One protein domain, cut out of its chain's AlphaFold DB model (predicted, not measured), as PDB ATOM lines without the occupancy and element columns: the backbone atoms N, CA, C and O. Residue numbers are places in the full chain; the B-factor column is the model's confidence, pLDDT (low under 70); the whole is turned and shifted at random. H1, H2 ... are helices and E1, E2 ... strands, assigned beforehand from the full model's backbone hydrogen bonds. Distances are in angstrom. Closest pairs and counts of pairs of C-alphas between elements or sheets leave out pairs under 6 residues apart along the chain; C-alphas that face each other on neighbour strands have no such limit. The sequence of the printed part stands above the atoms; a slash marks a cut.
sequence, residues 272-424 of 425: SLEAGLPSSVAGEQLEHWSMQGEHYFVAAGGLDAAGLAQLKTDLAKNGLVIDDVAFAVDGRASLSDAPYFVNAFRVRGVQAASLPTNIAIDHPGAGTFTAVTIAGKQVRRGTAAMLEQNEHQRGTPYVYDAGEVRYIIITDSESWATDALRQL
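AT A GLANCE: This is residues 272 to 424 of the 425 residues of the protein "DUF4328 domain-containing protein" of Chloroflexi bacterium (UniProt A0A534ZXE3). One twisted sheet of seven strands curls round the last helix, H3, on one face, while the small helix H1 is on the opposite face by E1 and E2. The longer helix H2 lies off the sheet beyond H1, at one end of the longest axis. The printed part has 153 residues, with three named helices and seven named strands in the order E1 H1 H2 E2 E3 E4 E5 E6 E7 H3; under half of its residues are in named elements, and the class is mixed. The sheet runs E1 E2 E3 E7 E6 E5 E4, all antiparallel. The whole is compact, with a radius of gyration of the C-alphas of 15.3 A, and spans 42 by 32 by 31 A.

IN THESE COORDINATES: E1 is residues 287 to 292, 17.6 A long, beginning at C-alpha 287 (98.696, 37.565, 44.703). E2, residues 325 to 332, measures 23.8 A, and E3, residues 340 to 347, 23.6 A. E7 is residues 405 to 411, 19.2 A, and E6 residues 396 to 402, 19.5 A. E5 is residues 377 to 381 and E4 residues 370 to 374. H1 is residues 294 to 299; H2, residues 305 to 317, measures 18.6 A and ends at C-alpha 317 (115.303, 53.739, 71.946). H3, residues 414 to 423, measures 14.7 A and ends at C-alpha 423 (106.718, 25.795, 51.895).

HOW THE PARTS SIT: In the sheet, N 328 of E2 and O 344 of E3 are 2.9 A apart, within hydrogen-bond range, as are N 343 of E3 and O 408 of E7, 2.9 A. At the edge strand E1, N 291 and O 327 of E2 are 2.8 A apart. E4, E5, E6 and E7 form a meander, each strand the antiparallel neighbour of the one before; N 372 and O 379 are 2.8 A apart, N 399 and O 380 2.8 A, and N 407 and O 400 2.8 A. From edge to edge the strands' lines turn by 125 degrees. H3 is on the sheet; its closest C-alphas to E4 are Thr 418 and Ile 374, 6.0 A, and to E7 Ala 417 and Ile 409, 6.4 A. H1 is on the opposite face, its closest C-alphas to E2 being Tyr 296 and Phe 327, 6.8 A. H2 is not on the sheet and is close to H1 but not clearly touching, with the C-alphas of Phe 297 and Leu 308 7.7 A apart. Every O i to N i+4 pair is within hydrogen-bond range in H1 and H2, and 5 of 6 in H3.

THE WHOLE: The C-alphas farthest apart, Lys 317 and Ser 336, are 47.3 A apart. The printed part has no cut. The links E3 to E4, 22 residues, and E5 to E6, 14 residues, are long. The mean pLDDT of the printed part is 78.2, and 36 residues are under 70, among them residues 295 to 308 and 332 to 339.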
ATOM      1  N   SER A 272     112.999  40.646  49.722       84.19
ATOM      2  CA  SER A 272     113.602  39.623  50.595       84.19
ATOM      3  C   SER A 272     112.600  38.899  51.502       84.19
ATOM      4  O   SER A 272     112.882  37.790  51.944       84.19
ATOM      5  N   LEU A 273     111.485  39.551  51.840       83.25
ATOM      6  CA  LEU A 273     110.415  38.982  52.655       83.25
ATOM      7  C   LEU A 273     109.429  38.218  51.765       83.25
ATOM      8  O   LEU A 273     109.033  37.114  52.122       83.25
ATOM      9  N   GLU A 274     109.130  38.757  50.579       82.38
ATOM     10  CA  GLU A 274     108.324  38.090  49.543       82.38
ATOM     11  C   GLU A 274     108.943  36.766  49.088       82.38
ATOM     12  O   GLU A 274     108.248  35.768  48.968       82.38
ATOM     13  N   ALA A 275     110.268  36.710  48.914       84.56
ATOM     14  CA  ALA A 275     110.958  35.480  48.520       84.56
ATOM     15  C   ALA A 275     110.800  34.319  49.528       84.56
ATOM     16  O   ALA A 275     111.093  33.175  49.186       84.56
ATOM     17  N   GLY A 276     110.392  34.611  50.769       81.56
ATOM     18  CA  GLY A 276     110.107  33.615  51.804       81.56
ATOM     19  C   GLY A 276     108.639  33.182  51.876       81.56
ATOM     20  O   GLY A 276     108.320  32.306  52.681       81.56
ATOM     21  N   LEU A 277     107.756  33.792  51.081       84.81
ATOM     22  CA  LEU A 277     106.333  33.474  51.028       84.81
ATOM     23  C   LEU A 277     106.022  32.418  49.946       84.81
ATOM     24  O   LEU A 277     106.776  32.262  48.979       84.81
ATOM     25  N   PRO A 278     104.947  31.629  50.121       83.69
ATOM     26  CA  PRO A 278     104.585  30.582  49.175       83.69
ATOM     27  C   PRO A 278     103.933  31.161  47.913       83.69
ATOM     28  O   PRO A 278     102.821  31.666  47.961       83.69
ATOM     29  N   SER A 279     104.535  30.945  46.740       77.44
ATOM     30  CA  SER A 279     103.960  31.394  45.457       77.44
ATOM     31  C   SER A 279     102.631  30.715  45.082       77.44
ATOM     32  O   SER A 279     101.911  31.177  44.198       77.44
ATOM     33  N   SER A 280     102.317  29.575  45.706       81.94
ATOM     34  CA  SER A 280     101.053  28.863  45.514       81.94
ATOM     35  C   SER A 280     100.692  28.026  46.732       81.94
ATOM     36  O   SER A 280     101.576  27.428  47.342       81.94
ATOM     37  N   VAL A 281      99.405  27.881  47.032       81.56
ATOM     38  CA  VAL A 281      98.919  26.988  48.095       81.56
ATOM     39  C   VAL A 281      97.793  26.128  47.547       81.56
ATOM     40  O   VAL A 281      96.902  26.618  46.861       81.56
ATOM     41  N   ALA A 282      97.857  24.821  47.809       80.56
ATOM     42  CA  ALA A 282      96.901  23.835  47.307       80.56
ATOM     43  C   ALA A 282      96.720  23.845  45.769       80.56
ATOM     44  O   ALA A 282      95.660  23.480  45.267       80.56
ATOM     45  N   GLY A 283      97.764  24.225  45.021       77.50
ATOM     46  CA  GLY A 283      97.754  24.305  43.554       77.50
ATOM     47  C   GLY A 283      97.250  25.634  42.983       77.50
ATOM     48  O   GLY A 283      97.262  25.810  41.767       77.50
ATOM     49  N   GLU A 284      96.857  26.575  43.841       76.50
ATOM     50  CA  GLU A 284      96.334  27.886  43.461       76.50
ATOM     51  C   GLU A 284      97.420  28.959  43.573       76.50
ATOM     52  O   GLU A 284      98.143  29.009  44.567       76.50
ATOM     53  N   GLN A 285      97.533  29.818  42.558       78.62
ATOM     54  CA  GLN A 285      98.452  30.962  42.560       78.62
ATOM     55  C   GLN A 285      97.945  32.053  43.512       78.62
ATOM     56  O   GLN A 285      96.737  32.303  43.577       78.62
ATOM     57  N   LEU A 286      98.864  32.702  44.226       73.69
ATOM     58  CA  LEU A 286      98.551  33.787  45.158       73.69
ATOM     59  C   LEU A 286      98.993  35.140  44.593       73.69
ATOM     60  O   LEU A 286      99.991  35.236  43.875       73.69
ATOM     61  N   GLU A 287      98.248  36.192  44.929       73.69
ATOM     62  CA  GLU A 287      98.696  37.565  44.703       73.69
ATOM     63  C   GLU A 287      99.600  37.977  45.864       73.69
ATOM     64  O   GLU A 287      99.216  37.823  47.024       73.69
ATOM     65  N   HIS A 288     100.790  38.484  45.542       74.19
ATOM     66  CA  HIS A 288     101.813  38.843  46.519       74.19
ATOM     67  C   HIS A 288     102.098  40.338  46.482       74.19
ATOM     68  O   HIS A 288     102.108  40.952  45.410       74.19
ATOM     69  N   TRP A 289     102.355  40.911  47.652       73.75
ATOM     70  CA  TRP A 289     102.797  42.293  47.790       73.75
ATOM     71  C   TRP A 289     103.481  42.543  49.125       73.75
ATOM     72  O   TRP A 289     103.281  41.820  50.102       73.75
ATOM     73  N   SER A 290     104.291  43.594  49.186       76.94
ATOM     74  CA  SER A 290     105.026  43.961  50.385       76.94
ATOM     75  C   SER A 290     105.240  45.461  50.531       76.94
ATOM     76  O   SER A 290     105.363  46.212  49.561       76.94
ATOM     77  N   MET A 291     105.310  45.890  51.786       76.69
ATOM     78  CA  MET A 291     105.550  47.266  52.201       76.69
ATOM     79  C   MET A 291     106.659  47.307  53.250       76.69
ATOM     80  O   MET A 291     106.802  46.388  54.068       76.69
ATOM     81  N   GLN A 292     107.428  48.393  53.258       79.31
ATOM     82  CA  GLN A 292     108.513  48.585  54.217       79.31
ATOM     83  C   GLN A 292     108.418  49.948  54.907       79.31
ATOM     84  O   GLN A 292     108.023  50.957  54.325       79.31
ATOM     85  N   GLY A 293     108.786  49.966  56.184       77.69
ATOM     86  CA  GLY A 293     108.930  51.171  56.978       77.69
ATOM     87  C   GLY A 293     107.669  52.015  57.065       77.69
ATOM     88  O   GLY A 293     106.595  51.537  57.427       77.69
ATOM     89  N   GLU A 294     107.817  53.306  56.790       72.06
ATOM     90  CA  GLU A 294     106.743  54.290  56.937       72.06
ATOM     91  C   GLU A 294     105.516  53.964  56.075       72.06
ATOM     92  O   GLU A 294     104.389  54.152  56.530       72.06
ATOM     93  N   HIS A 295     105.721  53.410  54.877       67.31
ATOM     94  CA  HIS A 295     104.632  53.066  53.964       67.31
ATOM     95  C   HIS A 295     103.711  51.990  54.538       67.31
ATOM     96  O   HIS A 295     102.497  52.118  54.415       67.31
ATOM     97  N   TYR A 296     104.258  50.995  55.245       64.25
ATOM     98  CA  TYR A 296     103.448  49.974  55.914       64.25
ATOM     99  C   TYR A 296     102.484  50.592  56.935       64.25
ATOM    100  O   TYR A 296     101.290  50.308  56.918       64.25
ATOM    101  N   PHE A 297     102.976  51.475  57.805       59.38
ATOM    102  CA  PHE A 297     102.165  52.047  58.884       59.38
ATOM    103  C   PHE A 297     101.150  53.088  58.407       59.38
ATOM    104  O   PHE A 297     100.096  53.243  59.028       59.38
ATOM    105  N   VAL A 298     101.458  53.783  57.310       58.47
ATOM    106  CA  VAL A 298     100.535  54.721  56.662       58.47
ATOM    107  C   VAL A 298      99.451  53.964  55.889       58.47
ATOM    108  O   VAL A 298      98.273  54.280  56.040       58.47
ATOM    109  N   ALA A 299      99.816  52.934  55.120       54.59
ATOM    110  CA  ALA A 299      98.874  52.159  54.312       54.59
ATOM    111  C   ALA A 299      97.991  51.214  55.145       54.59
ATOM    112  O   ALA A 299      96.823  51.028  54.820       54.59
ATOM    113  N   ALA A 300      98.504  50.665  56.252       50.16
ATOM    114  CA  ALA A 300      97.722  49.856  57.192       50.16
ATOM    115  C   ALA A 300      96.742  50.689  58.053       50.16
ATOM    116  O   ALA A 300      96.051  50.132  58.905       50.16
ATOM    117  N   GLY A 301      96.681  52.017  57.863       47.03
ATOM    118  CA  GLY A 301      95.642  52.894  58.417       47.03
ATOM    119  C   GLY A 301      95.699  53.140  59.931       47.03
ATOM    120  O   GLY A 301      94.736  53.652  60.497       47.03
ATOM    121  N   GLY A 302      96.796  52.774  60.602       52.09
ATOM    122  CA  GLY A 302      96.842  52.687  62.068       52.09
ATOM    123  C   GLY A 302      97.496  53.854  62.817       52.09
ATOM    124  O   GLY A 302      97.277  53.979  64.022       52.09
ATOM    125  N   LEU A 303      98.311  54.695  62.168       51.94
ATOM    126  CA  LEU A 303      99.094  55.735  62.855       51.94
ATOM    127  C   LEU A 303      98.984  57.096  62.162       51.94
ATOM    128  O   LEU A 303      99.267  57.232  60.974       51.94
ATOM    129  N   ASP A 304      98.617  58.125  62.929       62.94
ATOM    130  CA  ASP A 304      98.717  59.519  62.499       62.94
ATOM    131  C   ASP A 304     100.177  60.018  62.563       62.94
ATOM    132  O   ASP A 304     101.081  59.323  63.031       62.94
ATOM    133  N   ALA A 305     100.442  61.241  62.093       69.81
ATOM    134  CA  ALA A 305     101.803  61.789  62.058       69.81
ATOM    135  C   ALA A 305     102.478  61.839  63.446       69.81
ATOM    136  O   ALA A 305     103.697  61.690  63.551       69.81
ATOM    137  N   ALA A 306     101.694  62.027  64.514       69.06
ATOM    138  CA  ALA A 306     102.191  62.033  65.886       69.06
ATOM    139  C   ALA A 306     102.525  60.613  66.368       69.06
ATOM    140  O   ALA A 306     103.600  60.395  66.926       69.06
ATOM    141  N   GLY A 307     101.654  59.639  66.095       67.25
ATOM    142  CA  GLY A 307     101.871  58.222  66.371       67.25
ATOM    143  C   GLY A 307     103.069  57.663  65.608       67.25
ATOM    144  O   GLY A 307     103.866  56.920  66.171       67.25
ATOM    145  N   LEU A 308     103.270  58.096  64.364       69.06
ATOM    146  CA  LEU A 308     104.435  57.738  63.564       69.06
ATOM    147  C   LEU A 308     105.735  58.338  64.126       69.06
ATOM    148  O   LEU A 308     106.753  57.651  64.202       69.06
ATOM    149  N   ALA A 309     105.718  59.604  64.553       73.94
ATOM    150  CA  ALA A 309     106.868  60.238  65.203       73.94
ATOM    151  C   ALA A 309     107.202  59.578  66.553       73.94
ATOM    152  O   ALA A 309     108.375  59.370  66.881       73.94
ATOM    153  N   GLN A 310     106.172  59.198  67.311       70.00
ATOM    154  CA  GLN A 310     106.314  58.451  68.554       70.00
ATOM    155  C   GLN A 310     106.898  57.058  68.296       70.00
ATOM    156  O   GLN A 310     107.876  56.687  68.939       70.00
ATOM    157  N   LEU A 311     106.392  56.332  67.294       67.00
ATOM    158  CA  LEU A 311     106.925  55.034  66.885       67.00
ATOM    159  C   LEU A 311     108.398  55.133  66.474       67.00
ATOM    160  O   LEU A 311     109.212  54.344  66.939       67.00
ATOM    161  N   LYS A 312     108.769  56.131  65.661       72.81
ATOM    162  CA  LYS A 312     110.174  56.392  65.293       72.81
ATOM    163  C   LYS A 312     111.047  56.623  66.530       72.81
ATOM    164  O   LYS A 312     112.162  56.117  66.599       72.81
ATOM    165  N   THR A 313     110.526  57.342  67.523       72.56
ATOM    166  CA  THR A 313     111.216  57.580  68.800       72.56
ATOM    167  C   THR A 313     111.369  56.292  69.613       72.56
ATOM    168  O   THR A 313     112.430  56.049  70.187       72.56
ATOM    169  N   ASP A 314     110.341  55.447  69.661       67.50
ATOM    170  CA  ASP A 314     110.361  54.192  70.418       67.50
ATOM    171  C   ASP A 314     111.228  53.113  69.757       67.50
ATOM    172  O   ASP A 314     111.940  52.388  70.453       67.50
ATOM    173  N   LEU A 315     111.258  53.058  68.423       66.75
ATOM    174  CA  LEU A 315     112.211  52.241  67.671       66.75
ATOM    175  C   LEU A 315     113.650  52.698  67.943       66.75
ATOM    176  O   LEU A 315     114.495  51.876  68.301       66.75
ATOM    177  N   ALA A 316     113.908  54.010  67.908       75.06
ATOM    178  CA  ALA A 316     115.241  54.563  68.151       75.06
ATOM    179  C   ALA A 316     115.781  54.241  69.558       75.06
ATOM    180  O   ALA A 316     116.974  53.979  69.710       75.06
ATOM    181  N   LYS A 317     114.917  54.182  70.586       69.69
ATOM    182  CA  LYS A 317     115.303  53.739  71.946       69.69
ATOM    183  C   LYS A 317     115.856  52.314  71.979       69.69
ATOM    184  O   LYS A 317     116.624  51.987  72.878       69.69
ATOM    185  N   ASN A 318     115.470  51.487  71.011       70.56
ATOM    186  CA  ASN A 318     115.904  50.102  70.868       70.56
ATOM    187  C   ASN A 318     116.962  49.932  69.759       70.56
ATOM    188  O   ASN A 318     117.270  48.806  69.382       70.56
ATOM    189  N   GLY A 319     117.524  51.034  69.242       74.62
ATOM    190  CA  GLY A 319     118.521  51.009  68.169       74.62
ATOM    191  C   GLY A 319     117.960  50.647  66.790       74.62
ATOM    192  O   GLY A 319     118.737  50.287  65.913       74.62
ATOM    193  N   LEU A 320     116.640  50.736  66.606       76.00
ATOM    194  CA  LEU A 320     115.938  50.421  65.361       76.00
ATOM    195  C   LEU A 320     115.509  51.704  64.638       76.00
ATOM    196  O   LEU A 320     115.234  52.730  65.267       76.00
ATOM    197  N   VAL A 321     115.390  51.634  63.316       82.56
ATOM    198  CA  VAL A 321     114.760  52.668  62.485       82.56
ATOM    199  C   VAL A 321     113.463  52.144  61.879       82.56
ATOM    200  O   VAL A 321     113.216  50.944  61.849       82.56
ATOM    201  N   ILE A 322     112.600  53.043  61.399       74.50
ATOM    202  CA  ILE A 322     111.294  52.635  60.865       74.50
ATOM    203  C   ILE A 322     111.425  51.642  59.705       74.50
ATOM    204  O   ILE A 322     110.673  50.676  59.658       74.50
ATOM    205  N   ASP A 323     112.442  51.809  58.859       82.56
ATOM    206  CA  ASP A 323     112.724  50.936  57.715       82.56
ATOM    207  C   ASP A 323     113.171  49.520  58.117       82.56
ATOM    208  O   ASP A 323     113.235  48.634  57.268       82.56
ATOM    209  N   ASP A 324     113.450  49.267  59.399       78.38
ATOM    210  CA  ASP A 324     113.706  47.911  59.893       78.38
ATOM    211  C   ASP A 324     112.424  47.074  59.992       78.38
ATOM    212  O   ASP A 324     112.507  45.849  60.115       78.38
ATOM    213  N   VAL A 325     111.245  47.702  59.919       77.56
ATOM    214  CA  VAL A 325     109.947  47.019  59.915       77.56
ATOM    215  C   VAL A 325     109.501  46.751  58.481       77.56
ATOM    216  O   VAL A 325     109.454  47.659  57.655       77.56
ATOM    217  N   ALA A 326     109.135  45.508  58.186       78.94
ATOM    218  CA  ALA A 326     108.606  45.108  56.889       78.94
ATOM    219  C   ALA A 326     107.402  44.179  57.046       78.94
ATOM    220  O   ALA A 326     107.337  43.367  57.976       78.94
ATOM    221  N   PHE A 327     106.480  44.281  56.096       81.00
ATOM    222  CA  PHE A 327     105.283  43.463  56.020       81.00
ATOM    223  C   PHE A 327     105.068  42.984  54.589       81.00
ATOM    224  O   PHE A 327     105.244  43.750  53.644       81.00
ATOM    225  N   ALA A 328     104.696  41.724  54.429       79.56
ATOM    226  CA  ALA A 328     104.345  41.146  53.142       79.56
ATOM    227  C   ALA A 328     103.095  40.281  53.286       79.56
ATOM    228  O   ALA A 328     102.850  39.713  54.354       79.56
ATOM    229  N   VAL A 329     102.309  40.197  52.219       80.75
ATOM    230  CA  VAL A 329     101.069  39.428  52.165       80.75
ATOM    231  C   VAL A 329     101.031  38.647  50.872       80.75
ATOM    232  O   VAL A 329     101.126  39.238  49.799       80.75
ATOM    233  N   ASP A 330     100.767  37.352  51.005       77.38
ATOM    234  CA  ASP A 330     100.331  36.501  49.907       77.38
ATOM    235  C   ASP A 330      98.885  36.104  50.159       77.38
ATOM    236  O   ASP A 330      98.559  35.554  51.214       77.38
ATOM    237  N   GLY A 331      97.989  36.387  49.219       74.44
ATOM    238  CA  GLY A 331      96.573  36.170  49.457       74.44
ATOM    239  C   GLY A 331      95.739  35.918  48.219       74.44
ATOM    240  O   GLY A 331      96.105  36.246  47.092       74.44
ATOM    241  N   ARG A 332      94.573  35.322  48.461       67.38
ATOM    242  CA  ARG A 332      93.505  35.162  47.479       67.38
ATOM    243  C   ARG A 332      92.160  35.336  48.171       67.38
ATOM    244  O   ARG A 332      91.784  34.541  49.035       67.38
ATOM    245  N   ALA A 333      91.400  36.335  47.733       55.50
ATOM    246  CA  ALA A 333      90.003  36.510  48.107       55.50
ATOM    247  C   ALA A 333      89.110  36.058  46.942       55.50
ATOM    248  O   ALA A 333      89.031  36.730  45.917       55.50
ATOM    249  N   SER A 334      88.435  34.912  47.080       53.59
ATOM    250  CA  SER A 334      87.398  34.473  46.136       53.59
ATOM    251  C   SER A 334      86.060  34.318  46.851       53.59
ATOM    252  O   SER A 334      85.998  33.841  47.982       53.59
ATOM    253  N   LEU A 335      84.971  34.687  46.172       50.06
ATOM    254  CA  LEU A 335      83.604  34.479  46.660       50.06
ATOM    255  C   LEU A 335      83.146  33.013  46.558       50.06
ATOM    256  O   LEU A 335      82.134  32.665  47.162       50.06
ATOM    257  N   SER A 336      83.850  32.170  45.795       54.34
ATOM    258  CA  SER A 336      83.489  30.761  45.580       54.34
ATOM    259  C   SER A 336      84.213  29.779  46.503       54.34
ATOM    260  O   SER A 336      83.728  28.665  46.681       54.34
ATOM    261  N   ASP A 337      85.337  30.187  47.097       62.78
ATOM    262  CA  ASP A 337      86.264  29.291  47.793       62.78
ATOM    263  C   ASP A 337      86.611  29.824  49.195       62.78
ATOM    264  O   ASP A 337      86.276  30.955  49.563       62.78
ATOM    265  N   ALA A 338      87.286  29.001  50.002       59.97
ATOM    266  CA  ALA A 338      87.824  29.447  51.282       59.97
ATOM    267  C   ALA A 338      88.853  30.578  51.059       59.97
ATOM    268  O   ALA A 338      89.662  30.485  50.129       59.97
ATOM    269  N   PRO A 339      88.839  31.640  51.883       62.09
ATOM    270  CA  PRO A 339      89.829  32.694  51.804       62.09
ATOM    271  C   PRO A 339      91.154  32.169  52.336       62.09
ATOM    272  O   PRO A 339      91.217  31.259  53.178       62.09
ATOM    273  N   TYR A 340      92.220  32.759  51.822       73.06
ATOM    274  CA  TYR A 340      93.553  32.364  52.202       73.06
ATOM    275  C   TYR A 340      94.495  33.549  52.164       73.06
ATOM    276  O   TYR A 340      94.605  34.210  51.131       73.06
ATOM    277  N   PHE A 341      95.170  33.781  53.287       79.69
ATOM    278  CA  PHE A 341      96.172  34.827  53.430       79.69
ATOM    279  C   PHE A 341      97.362  34.311  54.238       79.69
ATOM    280  O   PHE A 341      97.182  33.632  55.251       79.69
ATOM    281  N   VAL A 342      98.572  34.656  53.813       82.94
ATOM    282  CA  VAL A 342      99.814  34.506  54.571       82.94
ATOM    283  C   VAL A 342     100.407  35.883  54.748       82.94
ATOM    284  O   VAL A 342     100.912  36.478  53.803       82.94
ATOM    285  N   ASN A 343     100.382  36.366  55.980       85.56
ATOM    286  CA  ASN A 343     101.029  37.611  56.343       85.56
ATOM    287  C   ASN A 343     102.414  37.291  56.905       85.56
ATOM    288  O   ASN A 343     102.524  36.504  57.844       85.56
ATOM    289  N   ALA A 344     103.461  37.912  56.377       84.81
ATOM    290  CA  ALA A 344     104.799  37.886  56.948       84.81
ATOM    291  C   ALA A 344     105.122  39.246  57.564       84.81
ATOM    292  O   ALA A 344     105.042  40.280  56.907       84.81
ATOM    293  N   PHE A 345     105.524  39.239  58.830       82.88
ATOM    294  CA  PHE A 345     105.947  40.421  59.564       82.88
ATOM    295  C   PHE A 345     107.386  40.244  60.037       82.88
ATOM    296  O   PHE A 345     107.723  39.226  60.651       82.88
ATOM    297  N   ARG A 346     108.233  41.238  59.773       85.31
ATOM    298  CA  ARG A 346     109.645  41.227  60.160       85.31
ATOM    299  C   ARG A 346     110.031  42.548  60.803       85.31
ATOM    300  O   ARG A 346     109.710  43.612  60.283       85.31
ATOM    301  N   VAL A 347     110.805  42.456  61.880       79.88
ATOM    302  CA  VAL A 347     111.580  43.573  62.427       79.88
ATOM    303  C   VAL A 347     113.040  43.147  62.409       79.88
ATOM    304  O   VAL A 347     113.410  42.171  63.060       79.88
ATOM    305  N   ARG A 348     113.861  43.832  61.613       80.31
ATOM    306  CA  ARG A 348     115.261  43.460  61.396       80.31
ATOM    307  C   ARG A 348     116.028  43.420  62.720       80.31
ATOM    308  O   ARG A 348     115.962  44.360  63.505       80.31
ATOM    309  N   GLY A 349     116.765  42.337  62.963       77.62
ATOM    310  CA  GLY A 349     117.536  42.153  64.197       77.62
ATOM    311  C   GLY A 349     116.712  41.723  65.418       77.62
ATOM    312  O   GLY A 349     117.276  41.578  66.503       77.62
ATOM    313  N   VAL A 350     115.400  41.496  65.270       78.25
ATOM    314  CA  VAL A 350     114.508  41.038  66.345       78.25
ATOM    315  C   VAL A 350     113.978  39.646  66.018       78.25
ATOM    316  O   VAL A 350     113.404  39.408  64.960       78.25
ATOM    317  N   GLN A 351     114.130  38.708  66.953       83.44
ATOM    318  CA  GLN A 351     113.596  37.355  66.789       83.44
ATOM    319  C   GLN A 351     112.066  37.369  66.868       83.44
ATOM    320  O   GLN A 351     111.495  37.870  67.842       83.44
ATOM    321  N   ALA A 352     111.398  36.737  65.903       82.31
ATOM    322  CA  ALA A 352     109.940  36.685  65.816       82.31
ATOM    323  C   ALA A 352     109.300  36.068  67.067       82.31
ATOM    324  O   ALA A 352     108.241  36.506  67.513       82.31
ATOM    325  N   ALA A 353     109.981  35.114  67.706       81.75
ATOM    326  CA  ALA A 353     109.531  34.497  68.951       81.75
ATOM    327  C   ALA A 353     109.450  35.478  70.142       81.75
ATOM    328  O   ALA A 353     108.688  35.235  71.074       81.75
ATOM    329  N   SER A 354     110.204  36.585  70.124       76.50
ATOM    330  CA  SER A 354     110.139  37.623  71.169       76.50
ATOM    331  C   SER A 354     109.029  38.651  70.952       76.50
ATOM    332  O   SER A 354     108.736  39.443  71.847       76.50
ATOM    333  N   LEU A 355     108.387  38.643  69.780       71.38
ATOM    334  CA  LEU A 355     107.317  39.577  69.462       71.38
ATOM    335  C   LEU A 355     106.028  39.207  70.224       71.38
ATOM    336  O   LEU A 355     105.659  38.025  70.245       71.38
ATOM    337  N   PRO A 356     105.284  40.187  70.777       69.06
ATOM    338  CA  PRO A 356     103.985  39.966  71.412       69.06
ATOM    339  C   PRO A 356     103.066  39.081  70.575       69.06
ATOM    340  O   PRO A 356     102.901  39.302  69.377       69.06
ATOM    341  N   THR A 357     102.462  38.061  71.181       66.06
ATOM    342  CA  THR A 357     101.714  37.009  70.464       66.06
ATOM    343  C   THR A 357     100.484  37.509  69.705       66.06
ATOM    344  O   THR A 357      99.965  36.778  68.869       66.06
ATOM    345  N   ASN A 358     100.029  38.723  70.006       63.59
ATOM    346  CA  ASN A 358      98.855  39.398  69.459       63.59
ATOM    347  C   ASN A 358      99.154  40.364  68.300       63.59
ATOM    348  O   ASN A 358      98.237  41.041  67.843       63.59
ATOM    349  N   ILE A 359     100.405  40.483  67.852       65.19
ATOM    350  CA  ILE A 359     100.731  41.333  66.698       65.19
ATOM    351  C   ILE A 359      99.965  40.863  65.458       65.19
ATOM    352  O   ILE A 359      99.969  39.669  65.163       65.19
ATOM    353  N   ALA A 360      99.362  41.823  64.746       61.97
ATOM    354  CA  ALA A 360      98.560  41.616  63.537       61.97
ATOM    355  C   ALA A 360      97.375  40.643  63.735       61.97
ATOM    356  O   ALA A 360      97.068  39.823  62.874       61.97
ATOM    357  N   ILE A 361      96.727  40.746  64.900       71.62
ATOM    358  CA  ILE A 361      95.466  40.087  65.249       71.62
ATOM    359  C   ILE A 361      94.467  41.175  65.657       71.62
ATOM    360  O   ILE A 361      94.780  41.966  66.548       71.62
ATOM    361  N   ASP A 362      93.272  41.201  65.061       69.06
ATOM    362  CA  ASP A 362      92.289  42.281  65.269       69.06
ATOM    363  C   ASP A 362      91.709  42.298  66.689       69.06
ATOM    364  O   ASP A 362      91.562  43.342  67.330       69.06
ATOM    365  N   HIS A 363      91.348  41.116  67.194       77.50
ATOM    366  CA  HIS A 363      90.648  40.946  68.467       77.50
ATOM    367  C   HIS A 363      91.378  39.931  69.354       77.50
ATOM    368  O   HIS A 363      90.849  38.864  69.674       77.50
ATOM    369  N   PRO A 364      92.604  40.236  69.809       70.62
ATOM    370  CA  PRO A 364      93.445  39.260  70.495       70.62
ATOM    371  C   PRO A 364      92.885  38.792  71.846       70.62
ATOM    372  O   PRO A 364      93.297  37.747  72.338       70.62
ATOM    373  N   GLY A 365      91.945  39.539  72.438       81.50
ATOM    374  CA  GLY A 365      91.240  39.158  73.666       81.50
ATOM    375  C   GLY A 365      89.981  38.307  73.458       81.50
ATOM    376  O   GLY A 365      89.411  37.835  74.436       81.50
ATOM    377  N   ALA A 366      89.534  38.102  72.215       81.56
ATOM    378  CA  ALA A 366      88.313  37.354  71.899       81.56
ATOM    379  C   ALA A 366      88.534  35.830  71.785       81.56
ATOM    380  O   ALA A 366      87.601  35.080  71.496       81.56
ATOM    381  N   GLY A 367      89.761  35.354  72.009       84.81
ATOM    382  CA  GLY A 367      90.122  33.950  71.871       84.81
ATOM    383  C   GLY A 367      91.434  33.595  72.557       84.81
ATOM    384  O   GLY A 367      92.060  34.421  73.220       84.81
ATOM    385  N   THR A 368      91.850  32.341  72.400       86.69
ATOM    386  CA  THR A 368      93.107  31.827  72.947       86.69
ATOM    387  C   THR A 368      93.909  31.120  71.867       86.69
ATOM    388  O   THR A 368      93.364  30.454  70.987       86.69
ATOM    389  N   PHE A 369      95.232  31.250  71.951       89.75
ATOM    390  CA  PHE A 369      96.141  30.467  71.128       89.75
ATOM    391  C   PHE A 369      96.383  29.098  71.759       89.75
ATOM    392  O   PHE A 369      96.728  28.996  72.934       89.75
ATOM    393  N   THR A 370      96.266  28.052  70.949       92.81
ATOM    394  CA  THR A 370      96.639  26.680  71.300       92.81
ATOM    395  C   THR A 370      97.892  26.289  70.529       92.81
ATOM    396  O   THR A 370      97.955  26.461  69.312       92.81
ATOM    397  N   ALA A 371      98.899  25.766  71.227       93.12
ATOM    398  CA  ALA A 371     100.084  25.218  70.579       93.12
ATOM    399  C   ALA A 371      99.727  23.903  69.872       93.12
ATOM    400  O   ALA A 371      99.195  22.981  70.490       93.12
ATOM    401  N   VAL A 372     100.014  23.827  68.578       94.12
ATOM    402  CA  VAL A 372      99.763  22.668  67.722       94.12
ATOM    403  C   VAL A 372     100.982  22.407  66.844       94.12
ATOM    404  O   VAL A 372     101.704  23.326  66.464       94.12
ATOM    405  N   THR A 373     101.228  21.142  66.516       94.56
ATOM    406  CA  THR A 373     102.267  20.772  65.551       94.56
ATOM    407  C   THR A 373     101.613  20.471  64.210       94.56
ATOM    408  O   THR A 373     100.846  19.518  64.106       94.56
ATOM    409  N   ILE A 374     101.918  21.269  63.188       92.38
ATOM    410  CA  ILE A 374     101.384  21.109  61.828       92.38
ATOM    411  C   ILE A 374     102.569  21.061  60.866       92.38
ATOM    412  O   ILE A 374     103.480  21.877  60.968       92.38
ATOM    413  N   ALA A 375     102.591  20.077  59.962       90.88
ATOM    414  CA  ALA A 375     103.701  19.863  59.024       90.88
ATOM    415  C   ALA A 375     105.098  19.793  59.692       90.88
ATOM    416  O   ALA A 375     106.096  20.192  59.101       90.88
ATOM    417  N   GLY A 376     105.178  19.298  60.935       90.19
ATOM    418  CA  GLY A 376     106.429  19.226  61.705       90.19
ATOM    419  C   GLY A 376     106.875  20.548  62.346       90.19
ATOM    420  O   GLY A 376     107.916  20.581  62.997       90.19
ATOM    421  N   LYS A 377     106.089  21.621  62.210       92.44
ATOM    422  CA  LYS A 377     106.375  22.953  62.754       92.44
ATOM    423  C   LYS A 377     105.513  23.244  63.977       92.44
ATOM    424  O   LYS A 377     104.347  22.853  64.024       92.44
ATOM    425  N   GLN A 378     106.086  23.931  64.965       93.56
ATOM    426  CA  GLN A 378     105.349  24.416  66.134       93.56
ATOM    427  C   GLN A 378     104.584  25.684  65.760       93.56
ATOM    428  O   GLN A 378     105.186  26.696  65.411       93.56
ATOM    429  N   VAL A 379     103.260  25.619  65.829       92.88
ATOM    430  CA  VAL A 379     102.352  26.673  65.375       92.88
ATOM    431  C   VAL A 379     101.370  26.999  66.490       92.88
ATOM    432  O   VAL A 379     100.906  26.125  67.221       92.88
ATOM    433  N   ARG A 380     101.032  28.275  66.633       93.25
ATOM    434  CA  ARG A 380     100.005  28.741  67.565       93.25
ATOM    435  C   ARG A 380      98.709  28.957  66.793       93.25
ATOM    436  O   ARG A 380      98.601  29.909  66.029       93.25
ATOM    437  N   ARG A 381      97.731  28.074  66.986       93.62
ATOM    438  CA  ARG A 381      96.400  28.160  66.365       93.62
ATOM    439  C   ARG A 381      95.469  28.987  67.247       93.62
ATOM    440  O   ARG A 381      95.269  28.632  68.405       93.62
ATOM    441  N   GLY A 382      94.936  30.084  66.720       90.62
ATOM    442  CA  GLY A 382      93.945  30.918  67.400       90.62
ATOM    443  C   GLY A 382      92.513  30.444  67.152       90.62
ATOM    444  O   GLY A 382      92.277  29.320  66.707       90.62
ATOM    445  N   THR A 383      91.547  31.322  67.410       89.88
ATOM    446  CA  THR A 383      90.133  31.109  67.075       89.88
ATOM    447  C   THR A 383      89.667  32.139  66.049       89.88
ATOM    448  O   THR A 383      90.216  33.235  65.966       89.88
ATOM    449  N   ALA A 384      88.630  31.807  65.275       86.19
ATOM    450  CA  ALA A 384      88.073  32.720  64.273       86.19
ATOM    451  C   ALA A 384      87.590  34.054  64.878       86.19
ATOM    452  O   ALA A 384      87.712  35.096  64.246       86.19
ATOM    453  N   ALA A 385      87.127  34.047  66.133       86.38
ATOM    454  CA  ALA A 385      86.704  35.254  66.849       86.38
ATOM    455  C   ALA A 385      87.829  36.287  67.055       86.38
ATOM    456  O   ALA A 385      87.548  37.431  67.402       86.38
ATOM    457  N   MET A 386      89.093  35.894  66.861       81.38
ATOM    458  CA  MET A 386      90.247  36.787  66.974       81.38
ATOM    459  C   MET A 386      90.453  37.669  65.732       81.38
ATOM    460  O   MET A 386      91.319  38.541  65.771       81.38
ATOM    461  N   LEU A 387      89.680  37.447  64.664       78.19
ATOM    462  CA  LEU A 387      89.708  38.210  63.415       78.19
ATOM    463  C   LEU A 387      88.306  38.744  63.080       78.19
ATOM    464  O   LEU A 387      87.307  38.143  63.477       78.19
ATOM    465  N   GLU A 388      88.226  39.821  62.300       73.19
ATOM    466  CA  GLU A 388      86.962  40.483  61.924       73.19
ATOM    467  C   GLU A 388      86.033  39.651  61.018       73.19
ATOM    468  O   GLU A 388      84.846  39.958  60.916       73.19
ATOM    469  N   GLN A 389      86.535  38.583  60.383       78.62
ATOM    470  CA  GLN A 389      85.770  37.699  59.484       78.62
ATOM    471  C   GLN A 389      85.082  38.450  58.327       78.62
ATOM    472  O   GLN A 389      83.879  38.314  58.095       78.62
ATOM    473  N   ASN A 390      85.859  39.234  57.580       67.19
ATOM    474  CA  ASN A 390      85.394  40.045  56.456       67.19
ATOM    475  C   ASN A 390      85.995  39.566  55.114       67.19
ATOM    476  O   ASN A 390      86.599  38.495  55.027       67.19
ATOM    477  N   GLU A 391      85.791  40.330  54.039       57.69
ATOM    478  CA  GLU A 391      86.285  39.986  52.694       57.69
ATOM    479  C   GLU A 391      87.817  40.045  52.541       57.69
ATOM    480  O   GLU A 391      88.356  39.449  51.609       57.69
ATOM    481  N   HIS A 392      88.516  40.697  53.473       58.03
ATOM    482  CA  HIS A 392      89.974  40.842  53.494       58.03
ATOM    483  C   HIS A 392      90.670  39.858  54.444       58.03
ATOM    484  O   HIS A 392      91.852  39.584  54.274       58.03
ATOM    485  N   GLN A 393      89.956  39.317  55.436       68.44
ATOM    486  CA  GLN A 393      90.471  38.319  56.373       68.44
ATOM    487  C   GLN A 393      89.339  37.473  56.961       68.44
ATOM    488  O   GLN A 393      88.465  37.966  57.678       68.44
ATOM    489  N   ARG A 394      89.360  36.168  56.680       72.38
ATOM    490  CA  ARG A 394      88.362  35.207  57.166       72.38
ATOM    491  C   ARG A 394      89.021  33.855  57.436       72.38
ATOM    492  O   ARG A 394      89.923  33.446  56.711       72.38
ATOM    493  N   GLY A 395      88.592  33.209  58.516       82.31
ATOM    494  CA  GLY A 395      89.097  31.912  58.953       82.31
ATOM    495  C   GLY A 395      89.801  31.940  60.300       82.31
ATOM    496  O   GLY A 395      89.561  32.806  61.141       82.31
ATOM    497  N   THR A 396      90.647  30.938  60.530       89.38
ATOM    498  CA  THR A 396      91.409  30.786  61.773       89.38
ATOM    499  C   THR A 396      92.847  31.266  61.572       89.38
ATOM    500  O   THR A 396      93.468  30.851  60.593       89.38
ATOM    501  N   PRO A 397      93.403  32.083  62.486       90.25
ATOM    502  CA  PRO A 397      94.805  32.472  62.425       90.25
ATOM    503  C   PRO A 397      95.723  31.360  62.958       90.25
ATOM    504  O   PRO A 397      95.505  30.812  64.044       90.25
ATOM    505  N   TYR A 398      96.790  31.075  62.222       92.31
ATOM    506  CA  TYR A 398      97.883  30.176  62.586       92.31
ATOM    507  C   TYR A 398      99.182  30.978  62.598       92.31
ATOM    508  O   TYR A 398      99.637  31.439  61.554       92.31
ATOM    509  N   VAL A 399      99.780  31.152  63.775       91.31
ATOM    510  CA  VAL A 399     101.007  31.939  63.938       91.31
ATOM    511  C   VAL A 399     102.214  31.013  64.002       91.31
ATOM    512  O   VAL A 399     102.292  30.144  64.875       91.31
ATOM    513  N   TYR A 400     103.157  31.222  63.092       93.31
ATOM    514  CA  TYR A 400     104.410  30.489  62.985       93.31
ATOM    515  C   TYR A 400     105.589  31.467  63.012       93.31
ATOM    516  O   TYR A 400     105.653  32.387  62.203       93.31
ATOM    517  N   ASP A 401     106.520  31.274  63.941       92.38
ATOM    518  CA  ASP A 401     107.712  32.115  64.075       92.38
ATOM    519  C   ASP A 401     108.934  31.369  63.524       92.38
ATOM    520  O   ASP A 401     109.240  30.266  63.982       92.38
ATOM    521  N   ALA A 402     109.652  31.976  62.575       91.38
ATOM    522  CA  ALA A 402     110.885  31.430  62.008       91.38
ATOM    523  C   ALA A 402     111.963  32.519  61.900       91.38
ATOM    524  O   ALA A 402     111.876  33.443  61.088       91.38
ATOM    525  N   GLY A 403     112.999  32.411  62.737       91.31
ATOM    526  CA  GLY A 403     114.053  33.422  62.830       91.31
ATOM    527  C   GLY A 403     113.484  34.802  63.175       91.31
ATOM    528  O   GLY A 403     112.819  34.973  64.196       91.31
ATOM    529  N   GLU A 404     113.725  35.786  62.310       89.69
ATOM    530  CA  GLU A 404     113.233  37.168  62.465       89.69
ATOM    531  C   GLU A 404     111.835  37.405  61.871       89.69
ATOM    532  O   GLU A 404     111.302  38.511  61.971       89.69
ATOM    533  N   VAL A 405     111.232  36.394  61.236       90.19
ATOM    534  CA  VAL A 405     109.950  36.539  60.538       90.19
ATOM    535  C   VAL A 405     108.843  35.803  61.278       90.19
ATOM    536  O   VAL A 405     108.956  34.619  61.605       90.19
ATOM    537  N   ARG A 406     107.745  36.516  61.522       89.12
ATOM    538  CA  ARG A 406     106.481  35.939  61.963       89.12
ATOM    539  C   ARG A 406     105.562  35.770  60.766       89.12
ATOM    540  O   ARG A 406     105.211  36.754  60.125       89.12
ATOM    541  N   TYR A 407     105.117  34.545  60.540       90.62
ATOM    542  CA  TYR A 407     104.090  34.211  59.568       90.62
ATOM    543  C   TYR A 407     102.743  34.040  60.271       90.62
ATOM    544  O   TYR A 407     102.648  33.371  61.303       90.62
ATOM    545  N   ILE A 408     101.694  34.634  59.714       88.94
ATOM    546  CA  ILE A 408     100.312  34.484  60.163       88.94
ATOM    547  C   ILE A 408      99.515  33.977  58.974       88.94
ATOM    548  O   ILE A 408      99.265  34.711  58.023       88.94
ATOM    549  N   ILE A 409      99.138  32.707  59.029       90.44
ATOM    550  CA  ILE A 409      98.323  32.071  58.001       90.44
ATOM    551  C   ILE A 409      96.871  32.168  58.449       90.44
ATOM    552  O   ILE A 409      96.540  31.756  59.559       90.44
ATOM    553  N   ILE A 410      96.003  32.699  57.602       87.81
ATOM    554  CA  ILE A 410      94.583  32.885  57.880       87.81
ATOM    555  C   ILE A 410      93.808  32.065  56.860       87.81
ATOM    556  O   ILE A 410      93.895  32.310  55.657       87.81
ATOM    557  N   THR A 411      93.088  31.052  57.340       87.06
ATOM    558  CA  THR A 411      92.291  30.189  56.468       87.06
ATOM    559  C   THR A 411      91.226  29.404  57.222       87.06
ATOM    560  O   THR A 411      91.365  29.085  58.409       87.06
ATOM    561  N   ASP A 412      90.168  29.051  56.501       86.06
ATOM    562  CA  ASP A 412      89.084  28.176  56.951       86.06
ATOM    563  C   ASP A 412      89.500  26.687  56.864       86.06
ATOM    564  O   ASP A 412      88.830  25.817  57.420       86.06
ATOM    565  N   SER A 413      90.609  26.384  56.172       86.62
ATOM    566  CA  SER A 413      91.039  25.028  55.815       86.62
ATOM    567  C   SER A 413      92.385  24.643  56.433       86.62
ATOM    568  O   SER A 413      93.440  25.178  56.093       86.62
ATOM    569  N   GLU A 414      92.382  23.629  57.300       86.25
ATOM    570  CA  GLU A 414      93.614  23.120  57.923       86.25
ATOM    571  C   GLU A 414      94.575  22.480  56.903       86.25
ATOM    572  O   GLU A 414      95.795  22.526  57.082       86.25
ATOM    573  N   SER A 415      94.063  21.937  55.790       88.31
ATOM    574  CA  SER A 415      94.912  21.383  54.727       88.31
ATOM    575  C   SER A 415      95.697  22.470  53.992       88.31
ATOM    576  O   SER A 415      96.856  22.244  53.649       88.31
ATOM    577  N   TRP A 416      95.118  23.662  53.825       88.62
ATOM    578  CA  TRP A 416      95.788  24.812  53.211       88.62
ATOM    579  C   TRP A 416      96.828  25.410  54.156       88.62
ATOM    580  O   TRP A 416      97.948  25.697  53.741       88.62
ATOM    581  N   ALA A 417      96.501  25.505  55.451       89.69
ATOM    582  CA  ALA A 417      97.480  25.878  56.470       89.69
ATOM    583  C   ALA A 417      98.674  24.909  56.479       89.69
ATOM    584  O   ALA A 417      99.826  25.336  56.509       89.69
ATOM    585  N   THR A 418      98.408  23.601  56.394       91.81
ATOM    586  CA  THR A 418      99.449  22.565  56.347       91.81
ATOM    587  C   THR A 418     100.337  22.697  55.115       91.81
ATOM    588  O   THR A 418     101.555  22.587  55.233       91.81
ATOM    589  N   ASP A 419      99.746  22.903  53.938       90.12
ATOM    590  CA  ASP A 419     100.488  23.003  52.681       90.12
ATOM    591  C   ASP A 419     101.428  24.214  52.659       90.12
ATOM    592  O   ASP A 419     102.605  24.085  52.334       90.12
ATOM    593  N   ALA A 420     100.951  25.363  53.124       89.50
ATOM    594  CA  ALA A 420     101.770  26.559  53.225       89.50
ATOM    595  C   ALA A 420     102.900  26.431  54.243       89.50
ATOM    596  O   ALA A 420     104.037  26.792  53.958       89.50
ATOM    597  N   LEU A 421     102.625  25.843  55.412       91.56
ATOM    598  CA  LEU A 421     103.652  25.612  56.428       91.56
ATOM    599  C   LEU A 421     104.810  24.749  55.911       91.56
ATOM    600  O   LEU A 421     105.937  24.952  56.357       91.56
ATOM    601  N   ARG A 422     104.568  23.823  54.971       92.12
ATOM    602  CA  ARG A 422     105.640  23.036  54.331       92.12
ATOM    603  C   ARG A 422     106.547  23.872  53.431       92.12
ATOM    604  O   ARG A 422     107.700  23.498  53.256       92.12
ATOM    605  N   GLN A 423     106.009  24.933  52.838       89.88
ATOM    606  CA  GLN A 423     106.718  25.795  51.895       89.88
ATOM    607  C   GLN A 423     107.460  26.938  52.593       89.88
ATOM    608  O   GLN A 423     108.477  27.403  52.091       89.88
ATOM    609  N   LEU A 424     106.970  27.363  53.761       90.06
ATOM    610  CA  LEU A 424     107.654  28.341  54.604       90.06
ATOM    611  C   LEU A 424     109.015  27.799  55.094       90.06
ATOM    612  O   LEU A 424     109.167  26.578  55.217       90.06
TER     613      LEU A 424